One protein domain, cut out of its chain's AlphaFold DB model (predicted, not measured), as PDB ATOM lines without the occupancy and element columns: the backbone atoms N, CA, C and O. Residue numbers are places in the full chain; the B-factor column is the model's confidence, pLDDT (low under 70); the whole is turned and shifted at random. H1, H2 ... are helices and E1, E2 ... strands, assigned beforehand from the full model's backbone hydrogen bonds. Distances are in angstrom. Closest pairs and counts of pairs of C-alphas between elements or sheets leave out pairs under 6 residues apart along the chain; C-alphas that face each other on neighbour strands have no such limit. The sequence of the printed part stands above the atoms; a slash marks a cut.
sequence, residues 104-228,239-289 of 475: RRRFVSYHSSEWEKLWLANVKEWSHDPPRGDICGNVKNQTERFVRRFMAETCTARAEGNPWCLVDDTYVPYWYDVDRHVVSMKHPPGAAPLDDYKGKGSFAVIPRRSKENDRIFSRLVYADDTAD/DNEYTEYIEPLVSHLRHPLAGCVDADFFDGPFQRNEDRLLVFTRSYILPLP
ATOM      1  N   ARG A 104    -124.783  46.811 -88.480       74.44
ATOM      2  CA  ARG A 104    -123.348  46.705 -88.797       74.44
ATOM      3  C   ARG A 104    -122.554  47.923 -88.332       74.44
ATOM      4  O   ARG A 104    -121.323  47.905 -88.380       74.44
ATOM      5  N   ARG A 105    -123.231  49.006 -87.953       86.50
ATOM      6  CA  ARG A 105    -122.616  50.292 -87.650       86.50
ATOM      7  C   ARG A 105    -123.264  50.926 -86.429       86.50
ATOM      8  O   ARG A 105    -123.771  52.041 -86.467       86.50
ATOM      9  N   ARG A 106    -123.119  50.269 -85.283       90.88
ATOM     10  CA  ARG A 106    -123.571  50.852 -84.024       90.88
ATOM     11  C   ARG A 106    -122.588  51.917 -83.550       90.88
ATOM     12  O   ARG A 106    -121.416  51.629 -83.300       90.88
ATOM     13  N   PHE A 107    -123.053  53.152 -83.393       94.19
ATOM     14  CA  PHE A 107    -122.230  54.241 -82.871       94.19
ATOM     15  C   PHE A 107    -121.765  53.966 -81.432       94.19
ATOM     16  O   PHE A 107    -122.548  53.559 -80.571       94.19
ATOM     17  N   VAL A 108    -120.478  54.205 -81.167       95.75
ATOM     18  CA  VAL A 108    -119.856  54.038 -79.845       95.75
ATOM     19  C   VAL A 108    -119.498  55.393 -79.249       95.75
ATOM     20  O   VAL A 108    -119.902  55.710 -78.129       95.75
ATOM     21  N   SER A 109    -118.719  56.204 -79.970       97.31
ATOM     22  CA  SER A 109    -118.229  57.477 -79.438       97.31
ATOM     23  C   SER A 109    -117.733  58.449 -80.504       97.31
ATOM     24  O   SER A 109    -117.297  58.078 -81.592       97.31
ATOM     25  N   TYR A 110    -117.723  59.732 -80.141       98.25
ATOM     26  CA  TYR A 110    -117.074  60.796 -80.900       98.25
ATOM     27  C   TYR A 110    -115.822  61.298 -80.180       98.25
ATOM     28  O   TYR A 110    -115.827  61.515 -78.965       98.25
ATOM     29  N   HIS A 111    -114.757  61.552 -80.938       98.31
ATOM     30  CA  HIS A 111    -113.525  62.140 -80.427       98.31
ATOM     31  C   HIS A 111    -113.110  63.356 -81.258       98.31
ATOM     32  O   HIS A 111    -112.622  63.218 -82.381       98.31
ATOM     33  N   SER A 112    -113.209  64.542 -80.654       98.50
ATOM     34  CA  SER A 112    -112.600  65.760 -81.193       98.50
ATOM     35  C   SER A 112    -111.081  65.622 -81.287       98.50
ATOM     36  O   SER A 112    -110.419  65.212 -80.316       98.50
ATOM     37  N   SER A 113    -110.525  66.040 -82.422       98.50
ATOM     38  CA  SER A 113    -109.081  66.140 -82.627       98.50
ATOM     39  C   SER A 113    -108.433  67.172 -81.701       98.50
ATOM     40  O   SER A 113    -109.105  67.974 -81.045       98.50
ATOM     41  N   GLU A 114    -107.101  67.166 -81.624       98.44
ATOM     42  CA  GLU A 114    -106.368  68.216 -80.904       98.44
ATOM     43  C   GLU A 114    -106.650  69.600 -81.506       98.44
ATOM     44  O   GLU A 114    -106.831  70.572 -80.768       98.44
ATOM     45  N   TRP A 115    -106.726  69.674 -82.834       98.25
ATOM     46  CA  TRP A 115    -107.021  70.911 -83.539       98.25
ATOM     47  C   TRP A 115    -108.438  71.414 -83.253       98.25
ATOM     48  O   TRP A 115    -108.614  72.571 -82.883       98.25
ATOM     49  N   GLU A 116    -109.441  70.539 -83.326       98.38
ATOM     50  CA  GLU A 116    -110.824  70.895 -83.008       98.38
ATOM     51  C   GLU A 116    -110.976  71.363 -81.555       98.38
ATOM     52  O   GLU A 116    -111.598  72.391 -81.297       98.38
ATOM     53  N   LYS A 117    -110.355  70.666 -80.593       98.38
ATOM     54  CA  LYS A 117    -110.376  71.062 -79.171       98.38
ATOM     55  C   LYS A 117    -109.805  72.457 -78.951       98.38
ATOM     56  O   LYS A 117    -110.337  73.210 -78.136       98.38
ATOM     57  N   LEU A 118    -108.739  72.807 -79.673       97.75
ATOM     58  CA  LEU A 118    -108.169  74.148 -79.630       97.75
ATOM     59  C   LEU A 118    -109.198  75.192 -80.093       97.75
ATOM     60  O   LEU A 118    -109.359  76.210 -79.426       97.75
ATOM     61  N   TRP A 119    -109.927  74.934 -81.179       97.06
ATOM     62  CA  TRP A 119    -110.980  75.841 -81.643       97.06
ATOM     63  C   TRP A 119    -112.155  75.915 -80.675       97.06
ATOM     64  O   TRP A 119    -112.559  77.014 -80.316       97.06
ATOM     65  N   LEU A 120    -112.659  74.782 -80.184       97.19
ATOM     66  CA  LEU A 120    -113.755  74.743 -79.210       97.19
ATOM     67  C   LEU A 120    -113.433  75.550 -77.943       97.19
ATOM     68  O   LEU A 120    -114.290  76.266 -77.433       97.19
ATOM     69  N   ALA A 121    -112.189  75.486 -77.463       97.06
ATOM     70  CA  ALA A 121    -111.753  76.233 -76.286       97.06
ATOM     71  C   ALA A 121    -111.666  77.753 -76.515       97.06
ATOM     72  O   ALA A 121    -111.764  78.512 -75.553       97.06
ATOM     73  N   ASN A 122    -111.485  78.201 -77.761       95.69
ATOM     74  CA  ASN A 122    -111.200  79.603 -78.074       95.69
ATOM     75  C   ASN A 122    -112.244  80.269 -78.980       95.69
ATOM     76  O   ASN A 122    -112.151  81.471 -79.215       95.69
ATOM     77  N   VAL A 123    -113.255  79.540 -79.473       93.81
ATOM     78  CA  VAL A 123    -114.199  80.038 -80.488       93.81
ATOM     79  C   VAL A 123    -114.865  81.339 -80.056       93.81
ATOM     80  O   VAL A 123    -114.965  82.250 -80.864       93.81
ATOM     81  N   LYS A 124    -115.218  81.478 -78.772       91.06
ATOM     82  CA  LYS A 124    -115.818  82.702 -78.229       91.06
ATOM     83  C   LYS A 124    -114.934  83.933 -78.448       91.06
ATOM     84  O   LYS A 124    -115.450  84.988 -78.787       91.06
ATOM     85  N   GLU A 125    -113.625  83.805 -78.244       91.06
ATOM     86  CA  GLU A 125    -112.667  84.896 -78.441       91.06
ATOM     87  C   GLU A 125    -112.350  85.086 -79.928       91.06
ATOM     88  O   GLU A 125    -112.393  86.203 -80.445       91.06
ATOM     89  N   TRP A 126    -112.091  83.985 -80.634       91.12
ATOM     90  CA  TRP A 126    -111.642  84.001 -82.024       91.12
ATOM     91  C   TRP A 126    -112.729  84.409 -83.021       91.12
ATOM     92  O   TRP A 126    -112.385  84.874 -84.106       91.12
ATOM     93  N   SER A 127    -114.010  84.282 -82.660       84.69
ATOM     94  CA  SER A 127    -115.137  84.635 -83.529       84.69
ATOM     95  C   SER A 127    -115.602  86.087 -83.439       84.69
ATOM     96  O   SER A 127    -116.603  86.441 -84.060       84.69
ATOM     97  N   HIS A 128    -114.954  86.931 -82.635       79.94
ATOM     98  CA  HIS A 128    -115.331  88.340 -82.532       79.94
ATOM     99  C   HIS A 128    -114.875  89.159 -83.747       79.94
ATOM    100  O   HIS A 128    -113.822  88.905 -84.326       79.94
ATOM    101  N   ASP A 129    -115.646  90.197 -84.089       65.00
ATOM    102  CA  ASP A 129    -115.243  91.169 -85.107       65.00
ATOM    103  C   ASP A 129    -113.895  91.829 -84.733       65.00
ATOM    104  O   ASP A 129    -113.617  92.072 -83.544       65.00
ATOM    105  N   PRO A 130    -113.045  92.166 -85.722       57.22
ATOM    106  CA  PRO A 130    -111.849  92.960 -85.482       57.22
ATOM    107  C   PRO A 130    -112.178  94.245 -84.694       57.22
ATOM    108  O   PRO A 130    -113.217  94.863 -84.931       57.22
ATOM    109  N   PRO A 131    -111.311  94.679 -83.759       54.00
ATOM    110  CA  PRO A 131    -109.933  94.226 -83.562       54.00
ATOM    111  C   PRO A 131    -109.772  93.033 -82.601       54.00
ATOM    112  O   PRO A 131    -108.641  92.676 -82.291       54.00
ATOM    113  N   ARG A 132    -110.862  92.457 -82.070       54.34
ATOM    114  CA  ARG A 132    -110.791  91.473 -80.969       54.34
ATOM    115  C   ARG A 132    -110.636  90.023 -81.434       54.34
ATOM    116  O   ARG A 132    -110.116  89.224 -80.668       54.34
ATOM    117  N   GLY A 133    -111.039  89.708 -82.663       61.44
ATOM    118  CA  GLY A 133    -110.787  88.420 -83.305       61.44
ATOM    119  C   GLY A 133    -110.099  88.609 -84.655       61.44
ATOM    120  O   GLY A 133    -110.590  89.331 -85.524       61.44
ATOM    121  N   ASP A 134    -108.949  87.961 -84.824       84.12
ATOM    122  CA  ASP A 134    -108.288  87.788 -86.117       84.12
ATOM    123  C   ASP A 134    -108.274  86.297 -86.450       84.12
ATOM    124  O   ASP A 134    -107.336  85.570 -86.117       84.12
ATOM    125  N   ILE A 135    -109.355  85.819 -87.070       87.62
ATOM    126  CA  ILE A 135    -109.469  84.413 -87.461       87.62
ATOM    127  C   ILE A 135    -108.280  83.979 -88.326       87.62
ATOM    128  O   ILE A 135    -107.733  82.900 -88.117       87.62
ATOM    129  N   CYS A 136    -107.825  84.840 -89.234       86.94
ATOM    130  CA  CYS A 136    -106.738  84.518 -90.142       86.94
ATOM    131  C   CYS A 136    -105.393  84.517 -89.423       86.94
ATOM    132  O   CYS A 136    -104.596  83.611 -89.649       86.94
ATOM    133  N   GLY A 137    -105.172  85.433 -88.480       89.31
ATOM    134  CA  GLY A 137    -104.047  85.373 -87.547       89.31
ATOM    135  C   GLY A 137    -104.045  84.089 -86.714       89.31
ATOM    136  O   GLY A 137    -103.007  83.441 -86.577       89.31
ATOM    137  N   ASN A 138    -105.207  83.652 -86.223       92.00
ATOM    138  CA  ASN A 138    -105.332  82.408 -85.463       92.00
ATOM    139  C   ASN A 138    -105.037  81.174 -86.319       92.00
ATOM    140  O   ASN A 138    -104.275  80.312 -85.881       92.00
ATOM    141  N   VAL A 139    -105.582  81.094 -87.537       92.19
ATOM    142  CA  VAL A 139    -105.256  80.031 -88.501       92.19
ATOM    143  C   VAL A 139    -103.760  80.066 -88.836       92.19
ATOM    144  O   VAL A 139    -103.108  79.025 -88.794       92.19
ATOM    145  N   LYS A 140    -103.183  81.251 -89.081       90.38
ATOM    146  CA  LYS A 140    -101.757  81.435 -89.401       90.38
ATOM    147  C   LYS A 140    -100.847  80.914 -88.291       90.38
ATOM    148  O   LYS A 140     -99.889  80.191 -88.555       90.38
ATOM    149  N   ASN A 141    -101.179  81.212 -87.037       92.44
ATOM    150  CA  ASN A 141    -100.441  80.727 -85.866       92.44
ATOM    151  C   ASN A 141    -100.512  79.198 -85.700       92.44
ATOM    152  O   ASN A 141     -99.718  78.607 -84.969       92.44
ATOM    153  N   GLN A 142    -101.460  78.550 -86.375       94.44
ATOM    154  CA  GLN A 142    -101.675  77.105 -86.365       94.44
ATOM    155  C   GLN A 142    -101.102  76.414 -87.610       94.44
ATOM    156  O   GLN A 142    -101.173  75.185 -87.707       94.44
ATOM    157  N   THR A 143    -100.516  77.170 -88.546       91.81
ATOM    158  CA  THR A 143    -100.129  76.667 -89.868       91.81
ATOM    159  C   THR A 143     -99.169  75.485 -89.800       91.81
ATOM    160  O   THR A 143     -99.462  74.435 -90.371       91.81
ATOM    161  N   GLU A 144     -98.068  75.620 -89.054       92.38
ATOM    162  CA  GLU A 144     -97.061  74.555 -88.910       92.38
ATOM    163  C   GLU A 144     -97.614  73.302 -88.240       92.38
ATOM    164  O   GLU A 144     -97.255  72.180 -88.588       92.38
ATOM    165  N   ARG A 145     -98.482  73.495 -87.247       94.50
ATOM    166  CA  ARG A 145     -98.946  72.404 -86.393       94.50
ATOM    167  C   ARG A 145    -100.075  71.609 -87.030       94.50
ATOM    168  O   ARG A 145    -100.135  70.400 -86.824       94.50
ATOM    169  N   PHE A 146    -100.974  72.281 -87.745       96.50
ATOM    170  CA  PHE A 146    -102.227  71.678 -88.185       96.50
ATOM    171  C   PHE A 146    -102.520  71.902 -89.668       96.50
ATOM    172  O   PHE A 146    -102.720  70.929 -90.391       96.50
ATOM    173  N   VAL A 147    -102.500  73.151 -90.143       94.56
ATOM    174  CA  VAL A 147    -102.998  73.486 -91.490       94.56
ATOM    175  C   VAL A 147    -102.184  72.800 -92.581       94.56
ATOM    176  O   VAL A 147    -102.762  72.174 -93.460       94.56
ATOM    177  N   ARG A 148    -100.846  72.848 -92.524       93.50
ATOM    178  CA  ARG A 148     -99.994  72.218 -93.553       93.50
ATOM    179  C   ARG A 148    -100.252  70.720 -93.673       93.50
ATOM    180  O   ARG A 148    -100.349  70.189 -94.776       93.50
ATOM    181  N   ARG A 149    -100.406  70.047 -92.530       94.44
ATOM    182  CA  ARG A 149    -100.715  68.617 -92.481       94.44
ATOM    183  C   ARG A 149    -102.112  68.334 -93.018       94.44
ATOM    184  O   ARG A 149    -102.255  67.417 -93.811       94.44
ATOM    185  N   PHE A 150    -103.105  69.127 -92.620       96.06
ATOM    186  CA  PHE A 150    -104.464  69.022 -93.140       96.06
ATOM    187  C   PHE A 150    -104.480  69.118 -94.667       96.06
ATOM    188  O   PHE A 150    -104.936  68.189 -95.316       96.06
ATOM    189  N   MET A 151    -103.872  70.165 -95.231       94.12
ATOM    190  CA  MET A 151    -103.809  70.379 -96.681       94.12
ATOM    191  C   MET A 151    -103.087  69.243 -97.423       94.12
ATOM    192  O   MET A 151    -103.456  68.903 -98.543       94.12
ATOM    193  N   ALA A 152    -102.059  68.650 -96.809       92.44
ATOM    194  CA  ALA A 152    -101.358  67.501 -97.375       92.44
ATOM    195  C   ALA A 152    -102.195  66.207 -97.324       92.44
ATOM    196  O   ALA A 152    -102.108  65.392 -98.238       92.44
ATOM    197  N   GLU A 153    -102.993  66.010 -96.273       92.88
ATOM    198  CA  GLU A 153    -103.837  64.822 -96.098       92.88
ATOM    199  C   GLU A 153    -105.159  64.917 -96.868       92.88
ATOM    200  O   GLU A 153    -105.695  63.885 -97.257       92.88
ATOM    201  N   THR A 154    -105.652  66.124 -97.165       93.62
ATOM    202  CA  THR A 154    -106.796  66.348 -98.069       93.62
ATOM    203  C   THR A 154    -106.398  66.378 -99.542       93.62
ATOM    204  O   THR A 154    -107.125  66.884-100.397       93.62
ATOM    205  N   CYS A 155    -105.214  65.856 -99.855       92.38
ATOM    206  CA  CYS A 155    -104.731  65.778-101.213       92.38
ATOM    207  C   CYS A 155    -105.512  64.742-102.017       92.38
ATOM    208  O   CYS A 155    -105.445  63.549-101.727       92.38
ATOM    209  N   THR A 156    -106.204  65.183-103.066       90.62
ATOM    210  CA  THR A 156    -106.977  64.270-103.923       90.62
ATOM    211  C   THR A 156    -106.114  63.579-104.961       90.62
ATOM    212  O   THR A 156    -106.429  62.462-105.362       90.62
ATOM    213  N   ALA A 157    -105.023  64.211-105.403       87.94
ATOM    214  CA  ALA A 157    -104.068  63.565-106.288       87.94
ATOM    215  C   ALA A 157    -102.689  64.232-106.283       87.94
ATOM    216  O   ALA A 157    -102.560  65.450-106.164       87.94
ATOM    217  N   ARG A 158    -101.645  63.420-106.478       84.94
ATOM    218  CA  ARG A 158    -100.253  63.872-106.552       84.94
ATOM    219  C   ARG A 158     -99.503  63.105-107.634       84.94
ATOM    220  O   ARG A 158     -99.567  61.877-107.675       84.94
ATOM    221  N   ALA A 159     -98.779  63.819-108.490       77.44
ATOM    222  CA  ALA A 159     -97.822  63.199-109.399       77.44
ATOM    223  C   ALA A 159     -96.531  62.832-108.646       77.44
ATOM    224  O   ALA A 159     -96.055  63.592-107.800       77.44
ATOM    225  N   GLU A 160     -95.959  61.668-108.951       79.88
ATOM    226  CA  GLU A 160     -94.693  61.231-108.354       79.88
ATOM    227  C   GLU A 160     -93.572  62.243-108.646       79.88
ATOM    228  O   GLU A 160     -93.470  62.776-109.750       79.88
ATOM    229  N   GLY A 161     -92.761  62.556-107.631       84.31
ATOM    230  CA  GLY A 161     -91.683  63.548-107.741       84.31
ATOM    231  C   GLY A 161     -92.147  65.007-107.853       84.31
ATOM    232  O   GLY A 161     -91.309  65.891-108.015       84.31
ATOM    233  N   ASN A 162     -93.451  65.282-107.751       86.62
ATOM    234  CA  ASN A 162     -94.004  66.629-107.827       86.62
ATOM    235  C   ASN A 162     -94.435  67.142-106.438       86.62
ATOM    236  O   ASN A 162     -95.121  66.414-105.706       86.62
ATOM    237  N   PRO A 163     -94.073  68.376-106.040       91.25
ATOM    238  CA  PRO A 163     -94.559  68.965-104.791       91.25
ATOM    239  C   PRO A 163     -96.021  69.417-104.875       91.25
ATOM    240  O   PRO A 163     -96.657  69.634-103.848       91.25
ATOM    241  N   TRP A 164     -96.581  69.556-106.076       92.25
ATOM    242  CA  TRP A 164     -97.959  69.984-106.241       92.25
ATOM    243  C   TRP A 164     -98.935  68.839-106.017       92.25
ATOM    244  O   TRP A 164     -98.903  67.799-106.677       92.25
ATOM    245  N   CYS A 165     -99.840  69.094-105.090       92.12
ATOM    246  CA  CYS A 165    -101.027  68.323-104.830       92.12
ATOM    247  C   CYS A 165    -102.233  69.002-105.489       92.12
ATOM    248  O   CYS A 165    -102.442  70.199-105.297       92.12
ATOM    249  N   LEU A 166    -103.042  68.245-106.225       92.50
ATOM    250  CA  LEU A 166    -104.379  68.669-106.619       92.50
ATOM    251  C   LEU A 166    -105.343  68.413-105.459       92.50
ATOM    252  O   LEU A 166    -105.450  67.288-104.960       92.50
ATOM    253  N   VAL A 167    -106.080  69.444-105.070       92.56
ATOM    254  CA  VAL A 167    -107.230  69.350-104.179       92.56
ATOM    255  C   VAL A 167    -108.470  69.684-104.997       92.56
ATOM    256  O   VAL A 167    -108.670  70.819-105.423       92.56
ATOM    257  N   ASP A 168    -109.265  68.662-105.283       90.06
ATOM    258  CA  ASP A 168    -110.396  68.729-106.198       90.06
ATOM    259  C   ASP A 168    -111.692  68.456-105.430       90.06
ATOM    260  O   ASP A 168    -111.847  67.399-104.831       90.06
ATOM    261  N   ASP A 169    -112.656  69.371-105.472       85.94
ATOM    262  CA  ASP A 169    -114.004  69.190-104.917       85.94
ATOM    263  C   ASP A 169    -115.092  69.127-105.994       85.94
ATOM    264  O   ASP A 169    -116.264  69.319-105.688       85.94
ATOM    265  N   THR A 170    -114.701  68.873-107.247       85.38
ATOM    266  CA  THR A 170    -115.507  68.839-108.480       85.38
ATOM    267  C   THR A 170    -115.887  70.207-109.053       85.38
ATOM    268  O   THR A 170    -116.212  70.288-110.238       85.38
ATOM    269  N   TYR A 171    -115.811  71.284-108.266       87.19
ATOM    270  CA  TYR A 171    -116.322  72.603-108.653       87.19
ATOM    271  C   TYR A 171    -115.234  73.677-108.691       87.19
ATOM    272  O   TYR A 171    -115.081  74.387-109.686       87.19
ATOM    273  N   VAL A 172    -114.439  73.768-107.630       87.81
ATOM    274  CA  VAL A 172    -113.367  74.741-107.423       87.81
ATOM    275  C   VAL A 172    -112.067  73.998-107.088       87.81
ATOM    276  O   VAL A 172    -111.574  74.076-105.959       87.81
ATOM    277  N   PRO A 173    -111.475  73.267-108.054       89.69
ATOM    278  CA  PRO A 173    -110.203  72.602-107.825       89.69
ATOM    279  C   PRO A 173    -109.083  73.629-107.655       89.69
ATOM    280  O   PRO A 173    -109.047  74.662-108.331       89.69
ATOM    281  N   TYR A 174    -108.125  73.316-106.792       91.62
ATOM    282  CA  TYR A 174    -106.934  74.125-106.585       91.62
ATOM    283  C   TYR A 174    -105.703  73.258-106.346       91.62
ATOM    284  O   TYR A 174    -105.783  72.057-106.100       91.62
ATOM    285  N   TRP A 175    -104.539  73.884-106.436       91.75
ATOM    286  CA  TRP A 175    -103.252  73.237-106.252       91.75
ATOM    287  C   TRP A 175    -102.628  73.684-104.945       91.75
ATOM    288  O   TRP A 175    -102.661  74.867-104.612       91.75
ATOM    289  N   TYR A 176    -102.035  72.750-104.218       92.12
ATOM    290  CA  TYR A 176    -101.292  73.003-102.998       92.12
ATOM    291  C   TYR A 176     -99.866  72.482-103.152       92.12
ATOM    292  O   TYR A 176     -99.652  71.291-103.366       92.12
ATOM    293  N   ASP A 177     -98.882  73.371-103.085       91.81
ATOM    294  CA  ASP A 177     -97.470  73.004-103.055       91.81
ATOM    295  C   ASP A 177     -97.136  72.526-101.642       91.81
ATOM    296  O   ASP A 177     -97.128  73.332-100.713       91.81
ATOM    297  N   VAL A 178     -96.894  71.230-101.450       89.56
ATOM    298  CA  VAL A 178     -96.676  70.678-100.104       89.56
ATOM    299  C   VAL A 178     -95.332  71.076 -99.494       89.56
ATOM    300  O   VAL A 178     -95.197  70.991 -98.276       89.56
ATOM    301  N   ASP A 179     -94.368  71.516-100.307       88.31
ATOM    302  CA  ASP A 179     -93.017  71.864 -99.853       88.31
ATOM    303  C   ASP A 179     -92.919  73.358 -99.530       88.31
ATOM    304  O   ASP A 179     -92.352  73.757 -98.513       88.31
ATOM    305  N   ARG A 180     -93.489  74.207-100.395       88.00
ATOM    306  CA  ARG A 180     -93.522  75.669-100.212       88.00
ATOM    307  C   ARG A 180     -94.760  76.147 -99.466       88.00
ATOM    308  O   ARG A 180     -94.825  77.307 -99.075       88.00
ATOM    309  N   HIS A 181     -95.737  75.265 -99.286       86.38
ATOM    310  CA  HIS A 181     -97.027  75.542 -98.663       86.38
ATOM    311  C   HIS A 181     -97.816  76.636 -99.376       86.38
ATOM    312  O   HIS A 181     -98.515  77.395 -98.728       86.38
ATOM    313  N   VAL A 182     -97.725  76.721-100.702       85.12
ATOM    314  CA  VAL A 182     -98.409  77.746-101.504       85.12
ATOM    315  C   VAL A 182     -99.659  77.153-102.145       85.12
ATOM    316  O   VAL A 182     -99.606  76.063-102.710       85.12
ATOM    317  N   VAL A 183    -100.776  77.875-102.094       87.06
ATOM    318  CA  VAL A 183    -101.988  77.525-102.846       87.06
ATOM    319  C   VAL A 183    -101.954  78.196-104.225       87.06
ATOM    320  O   VAL A 183    -101.400  79.278-104.381       87.06
ATOM    321  N   SER A 184    -102.512  77.564-105.251       86.94
ATOM    322  CA  SER A 184    -102.678  78.159-106.576       86.94
ATOM    323  C   SER A 184    -103.985  77.698-107.194       86.94
ATOM    324  O   SER A 184    -104.204  76.503-107.383       86.94
ATOM    325  N   MET A 185    -104.831  78.644-107.592       85.94
ATOM    326  CA  MET A 185    -106.033  78.324-108.375       85.94
ATOM    327  C   MET A 185    -105.713  78.023-109.844       85.94
ATOM    328  O   MET A 185    -106.551  77.525-110.593       85.94
ATOM    329  N   LYS A 186    -104.493  78.343-110.283       87.44
ATOM    330  CA  LYS A 186    -104.005  78.057-111.634       87.44
ATOM    331  C   LYS A 186    -103.222  76.760-111.633       87.44
ATOM    332  O   LYS A 186    -102.531  76.457-110.661       87.44
ATOM    333  N   HIS A 187    -103.281  76.050-112.755       89.00
ATOM    334  CA  HIS A 187    -102.404  74.914-113.012       89.00
ATOM    335  C   HIS A 187    -100.938  75.376-112.921       89.00
ATOM    336  O   HIS A 187    -100.539  76.273-113.673       89.00
ATOM    337  N   PRO A 188    -100.160  74.864-111.955       88.25
ATOM    338  CA  PRO A 188     -98.831  75.378-111.709       88.25
ATOM    339  C   PRO A 188     -97.832  74.789-112.715       88.25
ATOM    340  O   PRO A 188     -97.962  73.630-113.118       88.25
ATOM    341  N   PRO A 189     -96.792  75.551-113.105       87.19
ATOM    342  CA  PRO A 189     -95.758  75.045-113.997       87.19
ATOM    343  C   PRO A 189     -95.139  73.754-113.452       87.19
ATOM    344  O   PRO A 189     -94.663  73.713-112.318       87.19
ATOM    345  N   GLY A 190     -95.149  72.704-114.273       83.62
ATOM    346  CA  GLY A 190     -94.592  71.401-113.926       83.62
ATOM    347  C   GLY A 190     -95.559  70.442-113.233       83.62
ATOM    348  O   GLY A 190     -95.206  69.274-113.123       83.62
ATOM    349  N   ALA A 191     -96.760  70.856-112.803       83.12
ATOM    350  CA  ALA A 191     -97.794  69.890-112.420       83.12
ATOM    351  C   ALA A 191     -98.203  69.032-113.624       83.12
ATOM    352  O   ALA A 191     -98.228  69.511-114.760       83.12
ATOM    353  N   ALA A 192     -98.548  67.767-113.379       78.06
ATOM    354  CA  ALA A 192     -99.106  66.926-114.432       78.06
ATOM    355  C   ALA A 192    -100.404  67.555-114.989       78.06
ATOM    356  O   ALA A 192    -101.121  68.235-114.242       78.06
ATOM    357  N   PRO A 193    -100.709  67.398-116.287       79.00
ATOM    358  CA  PRO A 193    -101.988  67.797-116.865       79.00
ATOM    359  C   PRO A 193    -103.179  67.287-116.049       79.00
ATOM    360  O   PRO A 193    -103.152  66.172-115.539       79.00
ATOM    361  N   LEU A 194    -104.253  68.078-115.954       71.50
ATOM    362  CA  LEU A 194    -105.459  67.675-115.215       71.50
ATOM    363  C   LEU A 194    -106.045  66.351-115.745       71.50
ATOM    364  O   LEU A 194    -106.582  65.555-114.980       71.50
ATOM    365  N   ASP A 195    -105.907  66.096-117.045       73.00
ATOM    366  CA  ASP A 195    -106.410  64.882-117.688       73.00
ATOM    367  C   ASP A 195    -105.677  63.611-117.220       73.00
ATOM    368  O   ASP A 195    -106.306  62.555-117.112       73.00
ATOM    369  N   ASP A 196    -104.408  63.726-116.806       68.94
ATOM    370  CA  ASP A 196    -103.654  62.621-116.191       68.94
ATOM    371  C   ASP A 196    -104.242  62.215-114.827       68.94
ATOM    372  O   ASP A 196    -104.051  61.083-114.375       68.94
ATOM    373  N   TYR A 197    -104.982  63.127-114.187       66.12
ATOM    374  CA  TYR A 197    -105.713  62.883-112.945       66.12
ATOM    375  C   TYR A 197    -107.144  62.399-113.202       66.12
ATOM    376  O   TYR A 197    -107.611  61.481-112.530       66.12
ATOM    377  N   LYS A 198    -107.832  62.950-114.214       62.28
ATOM    378  CA  LYS A 198    -109.218  62.575-114.556       62.28
ATOM    379  C   LYS A 198    -109.355  61.118-115.005       62.28
ATOM    380  O   LYS A 198    -110.349  60.481-114.677       62.28
ATOM    381  N   GLY A 199    -108.364  60.575-115.715       56.81
ATOM    382  CA  GLY A 199    -108.389  59.187-116.201       56.81
ATOM    383  C   GLY A 199    -108.096  58.118-115.140       56.81
ATOM    384  O   GLY A 199    -108.311  56.938-115.398       56.81
ATOM    385  N   LYS A 200    -107.605  58.510-113.957       56.62
ATOM    386  CA  LYS A 200    -107.260  57.587-112.857       56.62
ATOM    387  C   LYS A 200    -108.276  57.592-111.712       56.62
ATOM    388  O   LYS A 200    -108.088  56.854-110.751       56.62
ATOM    389  N   GLY A 201    -109.342  58.387-111.847       55.88
ATOM    390  CA  GLY A 201    -110.253  58.722-110.760       55.88
ATOM    391  C   GLY A 201    -109.563  59.664-109.774       55.88
ATOM    392  O   GLY A 201    -108.484  59.373-109.266       55.88
ATOM    393  N   SER A 202    -110.169  60.815-109.486       60.78
ATOM    394  CA  SER A 202    -109.824  61.563-108.273       60.78
ATOM    395  C   SER A 202    -109.958  60.612-107.083       60.78
ATOM    396  O   SER A 202    -111.020  60.003-106.917       60.78
ATOM    397  N   PHE A 203    -108.892  60.442-106.304       77.25
ATOM    398  CA  PHE A 203    -108.889  59.467-105.222       77.25
ATOM    399  C   PHE A 203    -109.793  59.943-104.085       77.25
ATOM    400  O   PHE A 203    -109.815  61.130-103.753       77.25
ATOM    401  N   ALA A 204    -110.518  59.002-103.478       84.88
ATOM    402  CA  ALA A 204    -111.187  59.235-102.207       84.88
ATOM    403  C   ALA A 204    -110.171  59.748-101.179       84.88
ATOM    404  O   ALA A 204    -109.111  59.141-100.984       84.88
ATOM    405  N   VAL A 205    -110.502  60.841-100.498       89.44
ATOM    406  CA  VAL A 205    -109.673  61.357 -99.408       89.44
ATOM    407  C   VAL A 205    -110.021  60.584 -98.144       89.44
ATOM    408  O   VAL A 205    -111.036  60.837 -97.502       89.44
ATOM    409  N   ILE A 206    -109.178  59.619 -97.785       90.44
ATOM    410  CA  ILE A 206    -109.365  58.789 -96.592       90.44
ATOM    411  C   ILE A 206    -108.140  58.969 -95.694       90.44
ATOM    412  O   ILE A 206    -107.103  58.337 -95.944       90.44
ATOM    413  N   PRO A 207    -108.216  59.820 -94.650       91.56
ATOM    414  CA  PRO A 207    -107.120  59.970 -93.706       91.56
ATOM    415  C   PRO A 207    -106.732  58.618 -93.106       91.56
ATOM    416  O   PRO A 207    -107.567  57.876 -92.587       91.56
ATOM    417  N   ARG A 208    -105.442  58.277 -93.173       89.31
ATOM    418  CA  ARG A 208    -104.943  57.012 -92.615       89.31
ATOM    419  C   ARG A 208    -104.824  57.102 -91.101       89.31
ATOM    420  O   ARG A 208    -104.418  58.139 -90.572       89.31
ATOM    421  N   ARG A 209    -105.076  55.991 -90.406       89.44
ATOM    422  CA  ARG A 209    -104.884  55.923 -88.953       89.44
ATOM    423  C   ARG A 209    -103.421  56.174 -88.597       89.44
ATOM    424  O   ARG A 209    -102.540  55.398 -88.954       89.44
ATOM    425  N   SER A 210    -103.169  57.272 -87.900       93.62
ATOM    426  CA  SER A 210    -101.847  57.661 -87.408       93.62
ATOM    427  C   SER A 210    -101.999  58.603 -86.220       93.62
ATOM    428  O   SER A 210    -103.030  59.262 -86.067       93.62
ATOM    429  N   LYS A 211    -100.964  58.692 -85.377       94.38
ATOM    430  CA  LYS A 211    -100.963  59.640 -84.252       94.38
ATOM    431  C   LYS A 211    -101.058  61.078 -84.746       94.38
ATOM    432  O   LYS A 211    -101.634  61.922 -84.075       94.38
ATOM    433  N   GLU A 212    -100.487  61.355 -85.907       94.69
ATOM    434  CA  GLU A 212    -100.509  62.652 -86.559       94.69
ATOM    435  C   GLU A 212    -101.926  62.990 -87.018       94.69
ATOM    436  O   GLU A 212    -102.431  64.057 -86.675       94.69
ATOM    437  N   ASN A 213    -102.605  62.075 -87.713       94.75
ATOM    438  CA  ASN A 213    -103.962  62.325 -88.201       94.75
ATOM    439  C   ASN A 213    -104.981  62.412 -87.059       94.75
ATOM    440  O   ASN A 213    -105.869  63.252 -87.133       94.75
ATOM    441  N   ASP A 214    -104.787  61.684 -85.957       96.19
ATOM    442  CA  ASP A 214    -105.585  61.825 -84.727       96.19
ATOM    443  C   ASP A 214    -105.513  63.227 -84.093       96.19
ATOM    444  O   ASP A 214    -106.390  63.628 -83.322       96.19
ATOM    445  N   ARG A 215    -104.452  63.986 -84.386       97.69
ATOM    446  CA  ARG A 215    -104.311  65.375 -83.927       97.69
ATOM    447  C   ARG A 215    -105.023  66.359 -84.849       97.69
ATOM    448  O   ARG A 215    -105.415  67.425 -84.377       97.69
ATOM    449  N   ILE A 216    -105.187  66.010 -86.127       97.81
ATOM    450  CA  ILE A 216    -105.785  66.871 -87.156       97.81
ATOM    451  C   ILE A 216    -107.284  66.615 -87.277       97.81
ATOM    452  O   ILE A 216    -108.081  67.528 -87.082       97.81
ATOM    453  N   PHE A 217    -107.656  65.375 -87.580       98.06
ATOM    454  CA  PHE A 217    -109.010  64.962 -87.909       98.06
ATOM    455  C   PHE A 217    -109.729  64.451 -86.671       98.06
ATOM    456  O   PHE A 217    -109.156  63.731 -85.847       98.06
ATOM    457  N   SER A 218    -110.986  64.854 -86.533       98.25
ATOM    458  CA  SER A 218    -111.873  64.274 -85.532       98.25
ATOM    459  C   SER A 218    -112.308  62.893 -86.014       98.25
ATOM    460  O   SER A 218    -112.091  62.528 -87.174       98.25
ATOM    461  N   ARG A 219    -112.886  62.086 -85.130       97.44
ATOM    462  CA  ARG A 219    -113.294  60.732 -85.502       97.44
ATOM    463  C   ARG A 219    -114.540  60.259 -84.782       97.44
ATOM    464  O   ARG A 219    -114.771  60.625 -83.628       97.44
ATOM    465  N   LEU A 220    -115.280  59.401 -85.466       97.06
ATOM    466  CA  LEU A 220    -116.375  58.613 -84.928       97.06
ATOM    467  C   LEU A 220    -115.884  57.169 -84.786       97.06
ATOM    468  O   LEU A 220    -115.130  56.676 -85.630       97.06
ATOM    469  N   VAL A 221    -116.246  56.528 -83.683       95.31
ATOM    470  CA  VAL A 221    -115.963  55.118 -83.408       95.31
ATOM    471  C   VAL A 221    -117.283  54.372 -83.470       95.31
ATOM    472  O   VAL A 221    -118.263  54.797 -82.854       95.31
ATOM    473  N   TYR A 222    -117.282  53.275 -84.211       92.75
ATOM    474  CA  TYR A 222    -118.424  52.392 -84.399       92.75
ATOM    475  C   TYR A 222    -118.028  50.971 -84.034       92.75
ATOM    476  O   TYR A 222    -116.854  50.619 -84.138       92.75
ATOM    477  N   ALA A 223    -118.999  50.163 -83.633       91.00
ATOM    478  CA  ALA A 223    -118.855  48.728 -83.461       91.00
ATOM    479  C   ALA A 223    -119.605  48.001 -84.584       91.00
ATOM    480  O   ALA A 223    -120.720  48.389 -84.940       91.00
ATOM    481  N   ASP A 224    -118.992  46.952 -85.131       86.88
ATOM    482  CA  ASP A 224    -119.646  46.030 -86.058       86.88
ATOM    483  C   ASP A 224    -120.256  44.855 -85.286       86.88
ATOM    484  O   ASP A 224    -119.559  43.906 -84.918       86.88
ATOM    485  N   ASP A 225    -121.573  44.894 -85.061       81.31
ATOM    486  CA  ASP A 225    -122.274  43.818 -84.354       81.31
ATOM    487  C   ASP A 225    -122.438  42.548 -85.225       81.31
ATOM    488  O   ASP A 225    -122.924  41.525 -84.738       81.31
ATOM    489  N   THR A 226    -122.016  42.553 -86.504       75.62
ATOM    490  CA  THR A 226    -122.010  41.343 -87.358       75.62
ATOM    491  C   THR A 226    -120.757  40.488 -87.245       75.62
ATOM    492  O   THR A 226    -120.794  39.313 -87.630       75.62
ATOM    493  N   ALA A 227    -119.659  41.030 -86.718       66.19
ATOM    494  CA  ALA A 227    -118.372  40.337 -86.678       66.19
ATOM    495  C   ALA A 227    -118.370  39.094 -85.756       66.19
ATOM    496  O   ALA A 227    -117.615  38.149 -85.997       66.19
ATOM    497  N   ASP A 228    -119.284  39.020 -84.783       59.19
ATOM    498  CA  ASP A 228    -119.359  37.923 -83.804       59.19
ATOM    499  C   ASP A 228    -120.128  36.677 -84.285       59.19
ATOM    500  O   ASP A 228    -120.121  35.641 -83.618       59.19
ATOM    501  N   ASP A 239    -112.274  43.883 -80.542       65.06
ATOM    502  CA  ASP A 239    -111.703  43.924 -81.896       65.06
ATOM    503  C   ASP A 239    -112.730  44.256 -82.995       65.06
ATOM    504  O   ASP A 239    -112.359  44.372 -84.163       65.06
ATOM    505  N   ASN A 240    -113.995  44.487 -82.631       85.88
ATOM    506  CA  ASN A 240    -115.066  44.833 -83.575       85.88
ATOM    507  C   ASN A 240    -115.274  46.350 -83.724       85.88
ATOM    508  O   ASN A 240    -116.176  46.779 -84.441       85.88
ATOM    509  N   GLU A 241    -114.468  47.178 -83.049       91.06
ATOM    510  CA  GLU A 241    -114.536  48.630 -83.209       91.06
ATOM    511  C   GLU A 241    -113.715  49.117 -84.410       91.06
ATOM    512  O   GLU A 241    -112.533  48.798 -84.565       91.06
ATOM    513  N   TYR A 242    -114.316  49.979 -85.226       90.56
ATOM    514  CA  TYR A 242    -113.642  50.680 -86.312       90.56
ATOM    515  C   TYR A 242    -113.817  52.192 -86.198       90.56
ATOM    516  O   TYR A 242    -114.637  52.719 -85.448       90.56
ATOM    517  N   THR A 243    -112.948  52.918 -86.898       93.12
ATOM    518  CA  THR A 243    -112.841  54.373 -86.809       93.12
ATOM    519  C   THR A 243    -113.089  55.002 -88.162       93.12
ATOM    520  O   THR A 243    -112.451  54.635 -89.147       93.12
ATOM    521  N   GLU A 244    -113.916  56.038 -88.169       94.38
ATOM    522  CA  GLU A 244    -114.140  56.887 -89.324       94.38
ATOM    523  C   GLU A 244    -113.668  58.304 -89.021       94.38
ATOM    524  O   GLU A 244    -114.162  58.964 -88.102       94.38
ATOM    525  N   TYR A 245    -112.713  58.799 -89.803       96.81
ATOM    526  CA  TYR A 245    -112.282  60.189 -89.693       96.81
ATOM    527  C   TYR A 245    -113.323  61.138 -90.289       96.81
ATOM    528  O   TYR A 245    -114.017  60.800 -91.248       96.81
ATOM    529  N   ILE A 246    -113.409  62.333 -89.717       97.62
ATOM    530  CA  ILE A 246    -114.214  63.458 -90.191       97.62
ATOM    531  C   ILE A 246    -113.393  64.742 -90.052       97.62
ATOM    532  O   ILE A 246    -112.510  64.851 -89.190       97.62
ATOM    533  N   GLU A 247    -113.649  65.723 -90.912       97.50
ATOM    534  CA  GLU A 247    -112.973  67.010 -90.834       97.50
ATOM    535  C   GLU A 247    -113.236  67.701 -89.485       97.50
ATOM    536  O   GLU A 247    -114.333  67.594 -88.924       97.50
ATOM    537  N   PRO A 248    -112.235  68.386 -88.912       97.81
ATOM    538  CA  PRO A 248    -112.393  69.010 -87.607       97.81
ATOM    539  C   PRO A 248    -113.281  70.258 -87.702       97.81
ATOM    540  O   PRO A 248    -113.243  70.996 -88.687       97.81
ATOM    541  N   LEU A 249    -114.042  70.546 -86.645       97.62
ATOM    542  CA  LEU A 249    -114.771  71.808 -86.512       97.62
ATOM    543  C   LEU A 249    -113.764  72.939 -86.250       97.62
ATOM    544  O   LEU A 249    -113.334  73.166 -85.119       97.62
ATOM    545  N   VAL A 250    -113.341  73.638 -87.302       96.06
ATOM    546  CA  VAL A 250    -112.343  74.722 -87.253       96.06
ATOM    547  C   VAL A 250    -112.742  75.867 -88.179       96.06
ATOM    548  O   VAL A 250    -113.637  75.715 -89.004       96.06
ATOM    549  N   SER A 251    -112.087  77.023 -88.049       91.94
ATOM    550  CA  SER A 251    -112.190  78.128 -89.014       91.94
ATOM    551  C   SER A 251    -113.623  78.548 -89.368       91.94
ATOM    552  O   SER A 251    -113.997  78.621 -90.536       91.94
ATOM    553  N   HIS A 252    -114.442  78.802 -88.345       91.56
ATOM    554  CA  HIS A 252    -115.869  79.122 -88.496       91.56
ATOM    555  C   HIS A 252    -116.648  78.083 -89.314       91.56
ATOM    556  O   HIS A 252    -117.614  78.417 -89.997       91.56
ATOM    557  N   LEU A 253    -116.246  76.816 -89.183       94.44
ATOM    558  CA  LEU A 253    -116.880  75.671 -89.823       94.44
ATOM    559  C   LEU A 253    -116.804  75.764 -91.351       94.44
ATOM    560  O   LEU A 253    -117.791  75.594 -92.056       94.44
ATOM    561  N   ARG A 254    -115.636  76.135 -91.869       92.12
ATOM    562  CA  ARG A 254    -115.358  76.274 -93.302       92.12
ATOM    563  C   ARG A 254    -113.990  75.687 -93.606       92.12
ATOM    564  O   ARG A 254    -113.258  75.298 -92.693       92.12
ATOM    565  N   HIS A 255    -113.617  75.694 -94.885       93.25
ATOM    566  CA  HIS A 255    -112.246  75.407 -95.277       93.25
ATOM    567  C   HIS A 255    -111.272  76.236 -94.403       93.25
ATOM    568  O   HIS A 255    -111.466  77.449 -94.288       93.25
ATOM    569  N   PRO A 256    -110.220  75.646 -93.798       92.69
ATOM    570  CA  PRO A 256    -109.355  76.348 -92.840       92.69
ATOM    571  C   PRO A 256    -108.695  77.625 -93.371       92.69
ATOM    572  O   PRO A 256    -108.321  78.502 -92.602       92.69
ATOM    573  N   LEU A 257    -108.539  77.720 -94.692       90.19
ATOM    574  CA  LEU A 257    -107.978  78.880 -95.390       90.19
ATOM    575  C   LEU A 257    -109.035  79.808 -96.013       90.19
ATOM    576  O   LEU A 257    -108.674  80.759 -96.705       90.19
ATOM    577  N   ALA A 258    -110.329  79.540 -95.826       88.62
ATOM    578  CA  ALA A 258    -111.402  80.342 -96.404       88.62
ATOM    579  C   ALA A 258    -111.209  81.823 -96.036       88.62
ATOM    580  O   ALA A 258    -111.078  82.168 -94.871       88.62
ATOM    581  N   GLY A 259    -111.132  82.731 -97.010       82.81
ATOM    582  CA  GLY A 259    -110.968  84.167 -96.731       82.81
ATOM    583  C   GLY A 259    -109.733  84.566 -95.899       82.81
ATOM    584  O   GLY A 259    -109.751  85.659 -95.339       82.81
ATOM    585  N   CYS A 260    -108.709  83.706 -95.809       82.44
ATOM    586  CA  CYS A 260    -107.466  83.953 -95.067       82.44
ATOM    587  C   CYS A 260    -106.209  83.920 -95.941       82.44
ATOM    588  O   CYS A 260    -105.100  83.823 -95.421       82.44
ATOM    589  N   VAL A 261    -106.367  84.015 -97.262       71.00
ATOM    590  CA  VAL A 261    -105.268  83.884 -98.225       71.00
ATOM    591  C   VAL A 261    -104.782  85.252 -98.715       71.00
ATOM    592  O   VAL A 261    -104.619  85.509 -99.897       71.00
ATOM    593  N   ASP A 262    -104.506  86.162 -97.782       65.56
ATOM    594  CA  ASP A 262    -103.815  87.405 -98.132       65.56
ATOM    595  C   ASP A 262    -102.335  87.130 -98.487       65.56
ATOM    596  O   ASP A 262    -101.754  86.126 -98.068       65.56
ATOM    597  N   ALA A 263    -101.692  88.053 -99.219       49.59
ATOM    598  CA  ALA A 263    -100.294  87.940 -99.679       49.59
ATOM    599  C   ALA A 263     -99.251  87.752 -98.552       49.59
ATOM    600  O   ALA A 263     -98.117  87.379 -98.831       49.59
ATOM    601  N   ASP A 264     -99.632  87.994 -97.294       57.09
ATOM    602  CA  ASP A 264     -98.787  87.780 -96.115       57.09
ATOM    603  C   ASP A 264     -98.967  86.383 -95.481       57.09
ATOM    604  O   ASP A 264     -98.266  86.045 -94.521       57.09
ATOM    605  N   PHE A 265     -99.947  85.586 -95.924       58.97
ATOM    606  CA  PHE A 265    -100.220  84.248 -95.382       58.97
ATOM    607  C   PHE A 265     -99.333  83.176 -96.035       58.97
ATOM    608  O   PHE A 265     -98.871  82.261 -95.352       58.97
ATOM    609  N   PHE A 266     -99.037  83.331 -97.327       57.41
ATOM    610  CA  PHE A 266     -98.100  82.504 -98.084       57.41
ATOM    611  C   PHE A 266     -97.109  83.411 -98.813       57.41
ATOM    612  O   PHE A 266     -97.531  84.408 -99.388       57.41
ATOM    613  N   ASP A 267     -95.819  83.067 -98.812       51.00
ATOM    614  CA  ASP A 267     -94.753  83.846 -99.461       51.00
ATOM    615  C   ASP A 267     -94.917  83.860-101.001       51.00
ATOM    616  O   ASP A 267     -94.226  83.151-101.736       51.00
ATOM    617  N   GLY A 268     -95.865  84.649-101.522       55.56
ATOM    618  CA  GLY A 268     -96.155  84.726-102.950       55.56
ATOM    619  C   GLY A 268     -97.196  85.788-103.337       55.56
ATOM    620  O   GLY A 268     -98.035  86.178-102.528       55.56
ATOM    621  N   PRO A 269     -97.170  86.282-104.593       51.94
ATOM    622  CA  PRO A 269     -98.132  87.263-105.086       51.94
ATOM    623  C   PRO A 269     -99.507  86.614-105.311       51.94
ATOM    624  O   PRO A 269     -99.844  86.228-106.431       51.94
ATOM    625  N   PHE A 270    -100.310  86.501-104.253       53.34
ATOM    626  CA  PHE A 270    -101.694  86.045-104.364       53.34
ATOM    627  C   PHE A 270    -102.564  87.098-105.062       53.34
ATOM    628  O   PHE A 270    -102.513  88.294-104.754       53.34
ATOM    629  N   GLN A 271    -103.365  86.672-106.041       56.38
ATOM    630  CA  GLN A 271    -104.348  87.541-106.683       56.38
ATOM    631  C   GLN A 271    -105.634  87.518-105.847       56.38
ATOM    632  O   GLN A 271    -106.190  86.451-105.631       56.38
ATOM    633  N   ARG A 272    -106.163  88.691-105.460       57.91
ATOM    634  CA  ARG A 272    -107.403  88.889-104.656       57.91
ATOM    635  C   ARG A 272    -108.649  88.087-105.088       57.91
ATOM    636  O   ARG A 272    -109.645  88.058-104.370       57.91
ATOM    637  N   ASN A 273    -108.641  87.489-106.277       60.75
ATOM    638  CA  ASN A 273    -109.736  86.658-106.772       60.75
ATOM    639  C   ASN A 273    -109.682  85.216-106.241       60.75
ATOM    640  O   ASN A 273    -110.709  84.546-106.246       60.75
ATOM    641  N   GLU A 274    -108.526  84.743-105.779       67.19
ATOM    642  CA  GLU A 274    -108.332  83.356-105.345       67.19
ATOM    643  C   GLU A 274    -108.917  83.102-103.938       67.19
ATOM    644  O   GLU A 274    -109.551  82.073-103.716       67.19
ATOM    645  N   ASP A 275    -108.889  84.088-103.036       66.25
ATOM    646  CA  ASP A 275    -109.511  84.005-101.695       66.25
ATOM    647  C   ASP A 275    -111.022  83.786-101.759       66.25
ATOM    648  O   ASP A 275    -111.643  83.240-100.842       66.25
ATOM    649  N   ARG A 276    -111.647  84.255-102.847       70.50
ATOM    650  CA  ARG A 276    -113.077  84.051-103.072       70.50
ATOM    651  C   ARG A 276    -113.402  82.589-103.305       70.50
ATOM    652  O   ARG A 276    -114.453  82.153-102.851       70.50
ATOM    653  N   LEU A 277    -112.500  81.864-103.951       79.62
ATOM    654  CA  LEU A 277    -112.713  80.498-104.400       79.62
ATOM    655  C   LEU A 277    -112.629  79.504-103.237       79.62
ATOM    656  O   LEU A 277    -113.505  78.655-103.111       79.62
ATOM    657  N   LEU A 278    -111.701  79.694-102.296       85.81
ATOM    658  CA  LEU A 278    -111.605  78.850-101.093       85.81
ATOM    659  C   LEU A 278    -112.763  79.020-100.101       85.81
ATOM    660  O   LEU A 278    -112.903  78.219 -99.187       85.81
ATOM    661  N   VAL A 279    -113.597  80.051-100.246       85.25
ATOM    662  CA  VAL A 279    -114.843  80.130 -99.464       85.25
ATOM    663  C   VAL A 279    -115.893  79.157 -99.984       85.25
ATOM    664  O   VAL A 279    -116.694  78.667 -99.202       85.25
ATOM    665  N   PHE A 280    -115.877  78.876-101.284       86.25
ATOM    666  CA  PHE A 280    -116.838  77.990-101.929       86.25
ATOM    667  C   PHE A 280    -116.287  76.581-102.132       86.25
ATOM    668  O   PHE A 280    -116.952  75.764-102.763       86.25
ATOM    669  N   THR A 281    -115.077  76.275-101.657       89.94
ATOM    670  CA  THR A 281    -114.568  74.912-101.801       89.94
ATOM    671  C   THR A 281    -115.179  73.992-100.750       89.94
ATOM    672  O   THR A 281    -115.251  74.352 -99.577       89.94
ATOM    673  N   ARG A 282    -115.578  72.786-101.163       91.62
ATOM    674  CA  ARG A 282    -116.047  71.693-100.292       91.62
ATOM    675  C   ARG A 282    -115.017  70.573-100.159       91.62
ATOM    676  O   ARG A 282    -115.298  69.547 -99.557       91.62
ATOM    677  N   SER A 283    -113.804  70.781-100.666       90.44
ATOM    678  CA  SER A 283    -112.709  69.793-100.639       90.44
ATOM    679  C   SER A 283    -112.279  69.354 -99.238       90.44
ATOM    680  O   SER A 283    -111.593  68.348 -99.087       90.44
ATOM    681  N   TYR A 284    -112.655  70.124 -98.217       92.31
ATOM    682  CA  TYR A 284    -112.381  69.818 -96.821       92.31
ATOM    683  C   TYR A 284    -113.390  68.842 -96.209       92.31
ATOM    684  O   TYR A 284    -113.097  68.298 -95.149       92.31
ATOM    685  N   ILE A 285    -114.556  68.640 -96.836       95.06
ATOM    686  CA  ILE A 285    -115.551  67.659 -96.398       95.06
ATOM    687  C   ILE A 285    -114.999  66.269 -96.693       95.06
ATOM    688  O   ILE A 285    -114.510  66.015 -97.793       95.06
ATOM    689  N   LEU A 286    -115.078  65.376 -95.706       94.75
ATOM    690  CA  LEU A 286    -114.633  63.993 -95.840       94.75
ATOM    691  C   LEU A 286    -115.843  63.049 -95.885       94.75
ATOM    692  O   LEU A 286    -116.320  62.649 -94.817       94.75
ATOM    693  N   PRO A 287    -116.328  62.659 -97.080       93.31
ATOM    694  CA  PRO A 287    -117.365  61.643 -97.198       93.31
ATOM    695  C   PRO A 287    -116.925  60.312 -96.598       93.31
ATOM    696  O   PRO A 287    -115.743  59.944 -96.628       93.31
ATOM    697  N   LEU A 288    -117.893  59.554 -96.101       87.38
ATOM    698  CA  LEU A 288    -117.670  58.208 -95.600       87.38
ATOM    699  C   LEU A 288    -117.175  57.260 -96.711       87.38
ATOM    700  O   LEU A 288    -117.864  57.086 -97.719       87.38
ATOM    701  N   PRO A 289    -115.997  56.619 -96.571       77.00
ATOM    702  CA  PRO A 289    -115.633  55.510 -97.450       77.00
ATOM    703  C   PRO A 289    -116.527  54.288 -97.183       77.00
ATOM    704  O   PRO A 289    -116.591  53.817 -96.049       77.00
TER     705      PRO A 289
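Overview. This is residues 104 to 228 and 239 to 289 of the 475 residues of the protein "Hypothetical protein" of Odontella aurita (UniProt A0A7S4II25). There is little regular structure in this flat body of loops, short helices and the hairpin E2 and E3, with the antiparallel sheet E1 E4 E5 at one end. The 176 printed residues, 70 in named elements, are of mixed class and hold E1 H1 H2 H3 E2 E3 H4 H5 E4 E5 H6. It is compact, radius of gyration of the C-alphas 17.4 A, spanning 57 by 47 by 25 A.

Arrangement. Start at E1, residues 106 to 111; its N 108 is 2.8 A from O 221 of E4, residues 218 to 223. Residues 114 to 116 alone of H1, residues 114 to 126, touch H5, residues 213 to 216; the closest C-alphas, Glu 114 and Arg 215, are 4.6 A apart.

Along the chain. Find E1 beginning at C-alpha 106 (-123.571, 50.852, -84.024); E5, residues 241 to 246, ends at C-alpha 246 (-114.214, 63.458, -90.191).

Size, cuts and confidence. Across the cut, residues 229 to 238, C-alphas 228 and 239 are 9.9 A apart; 29 printed residues have pLDDT under 70.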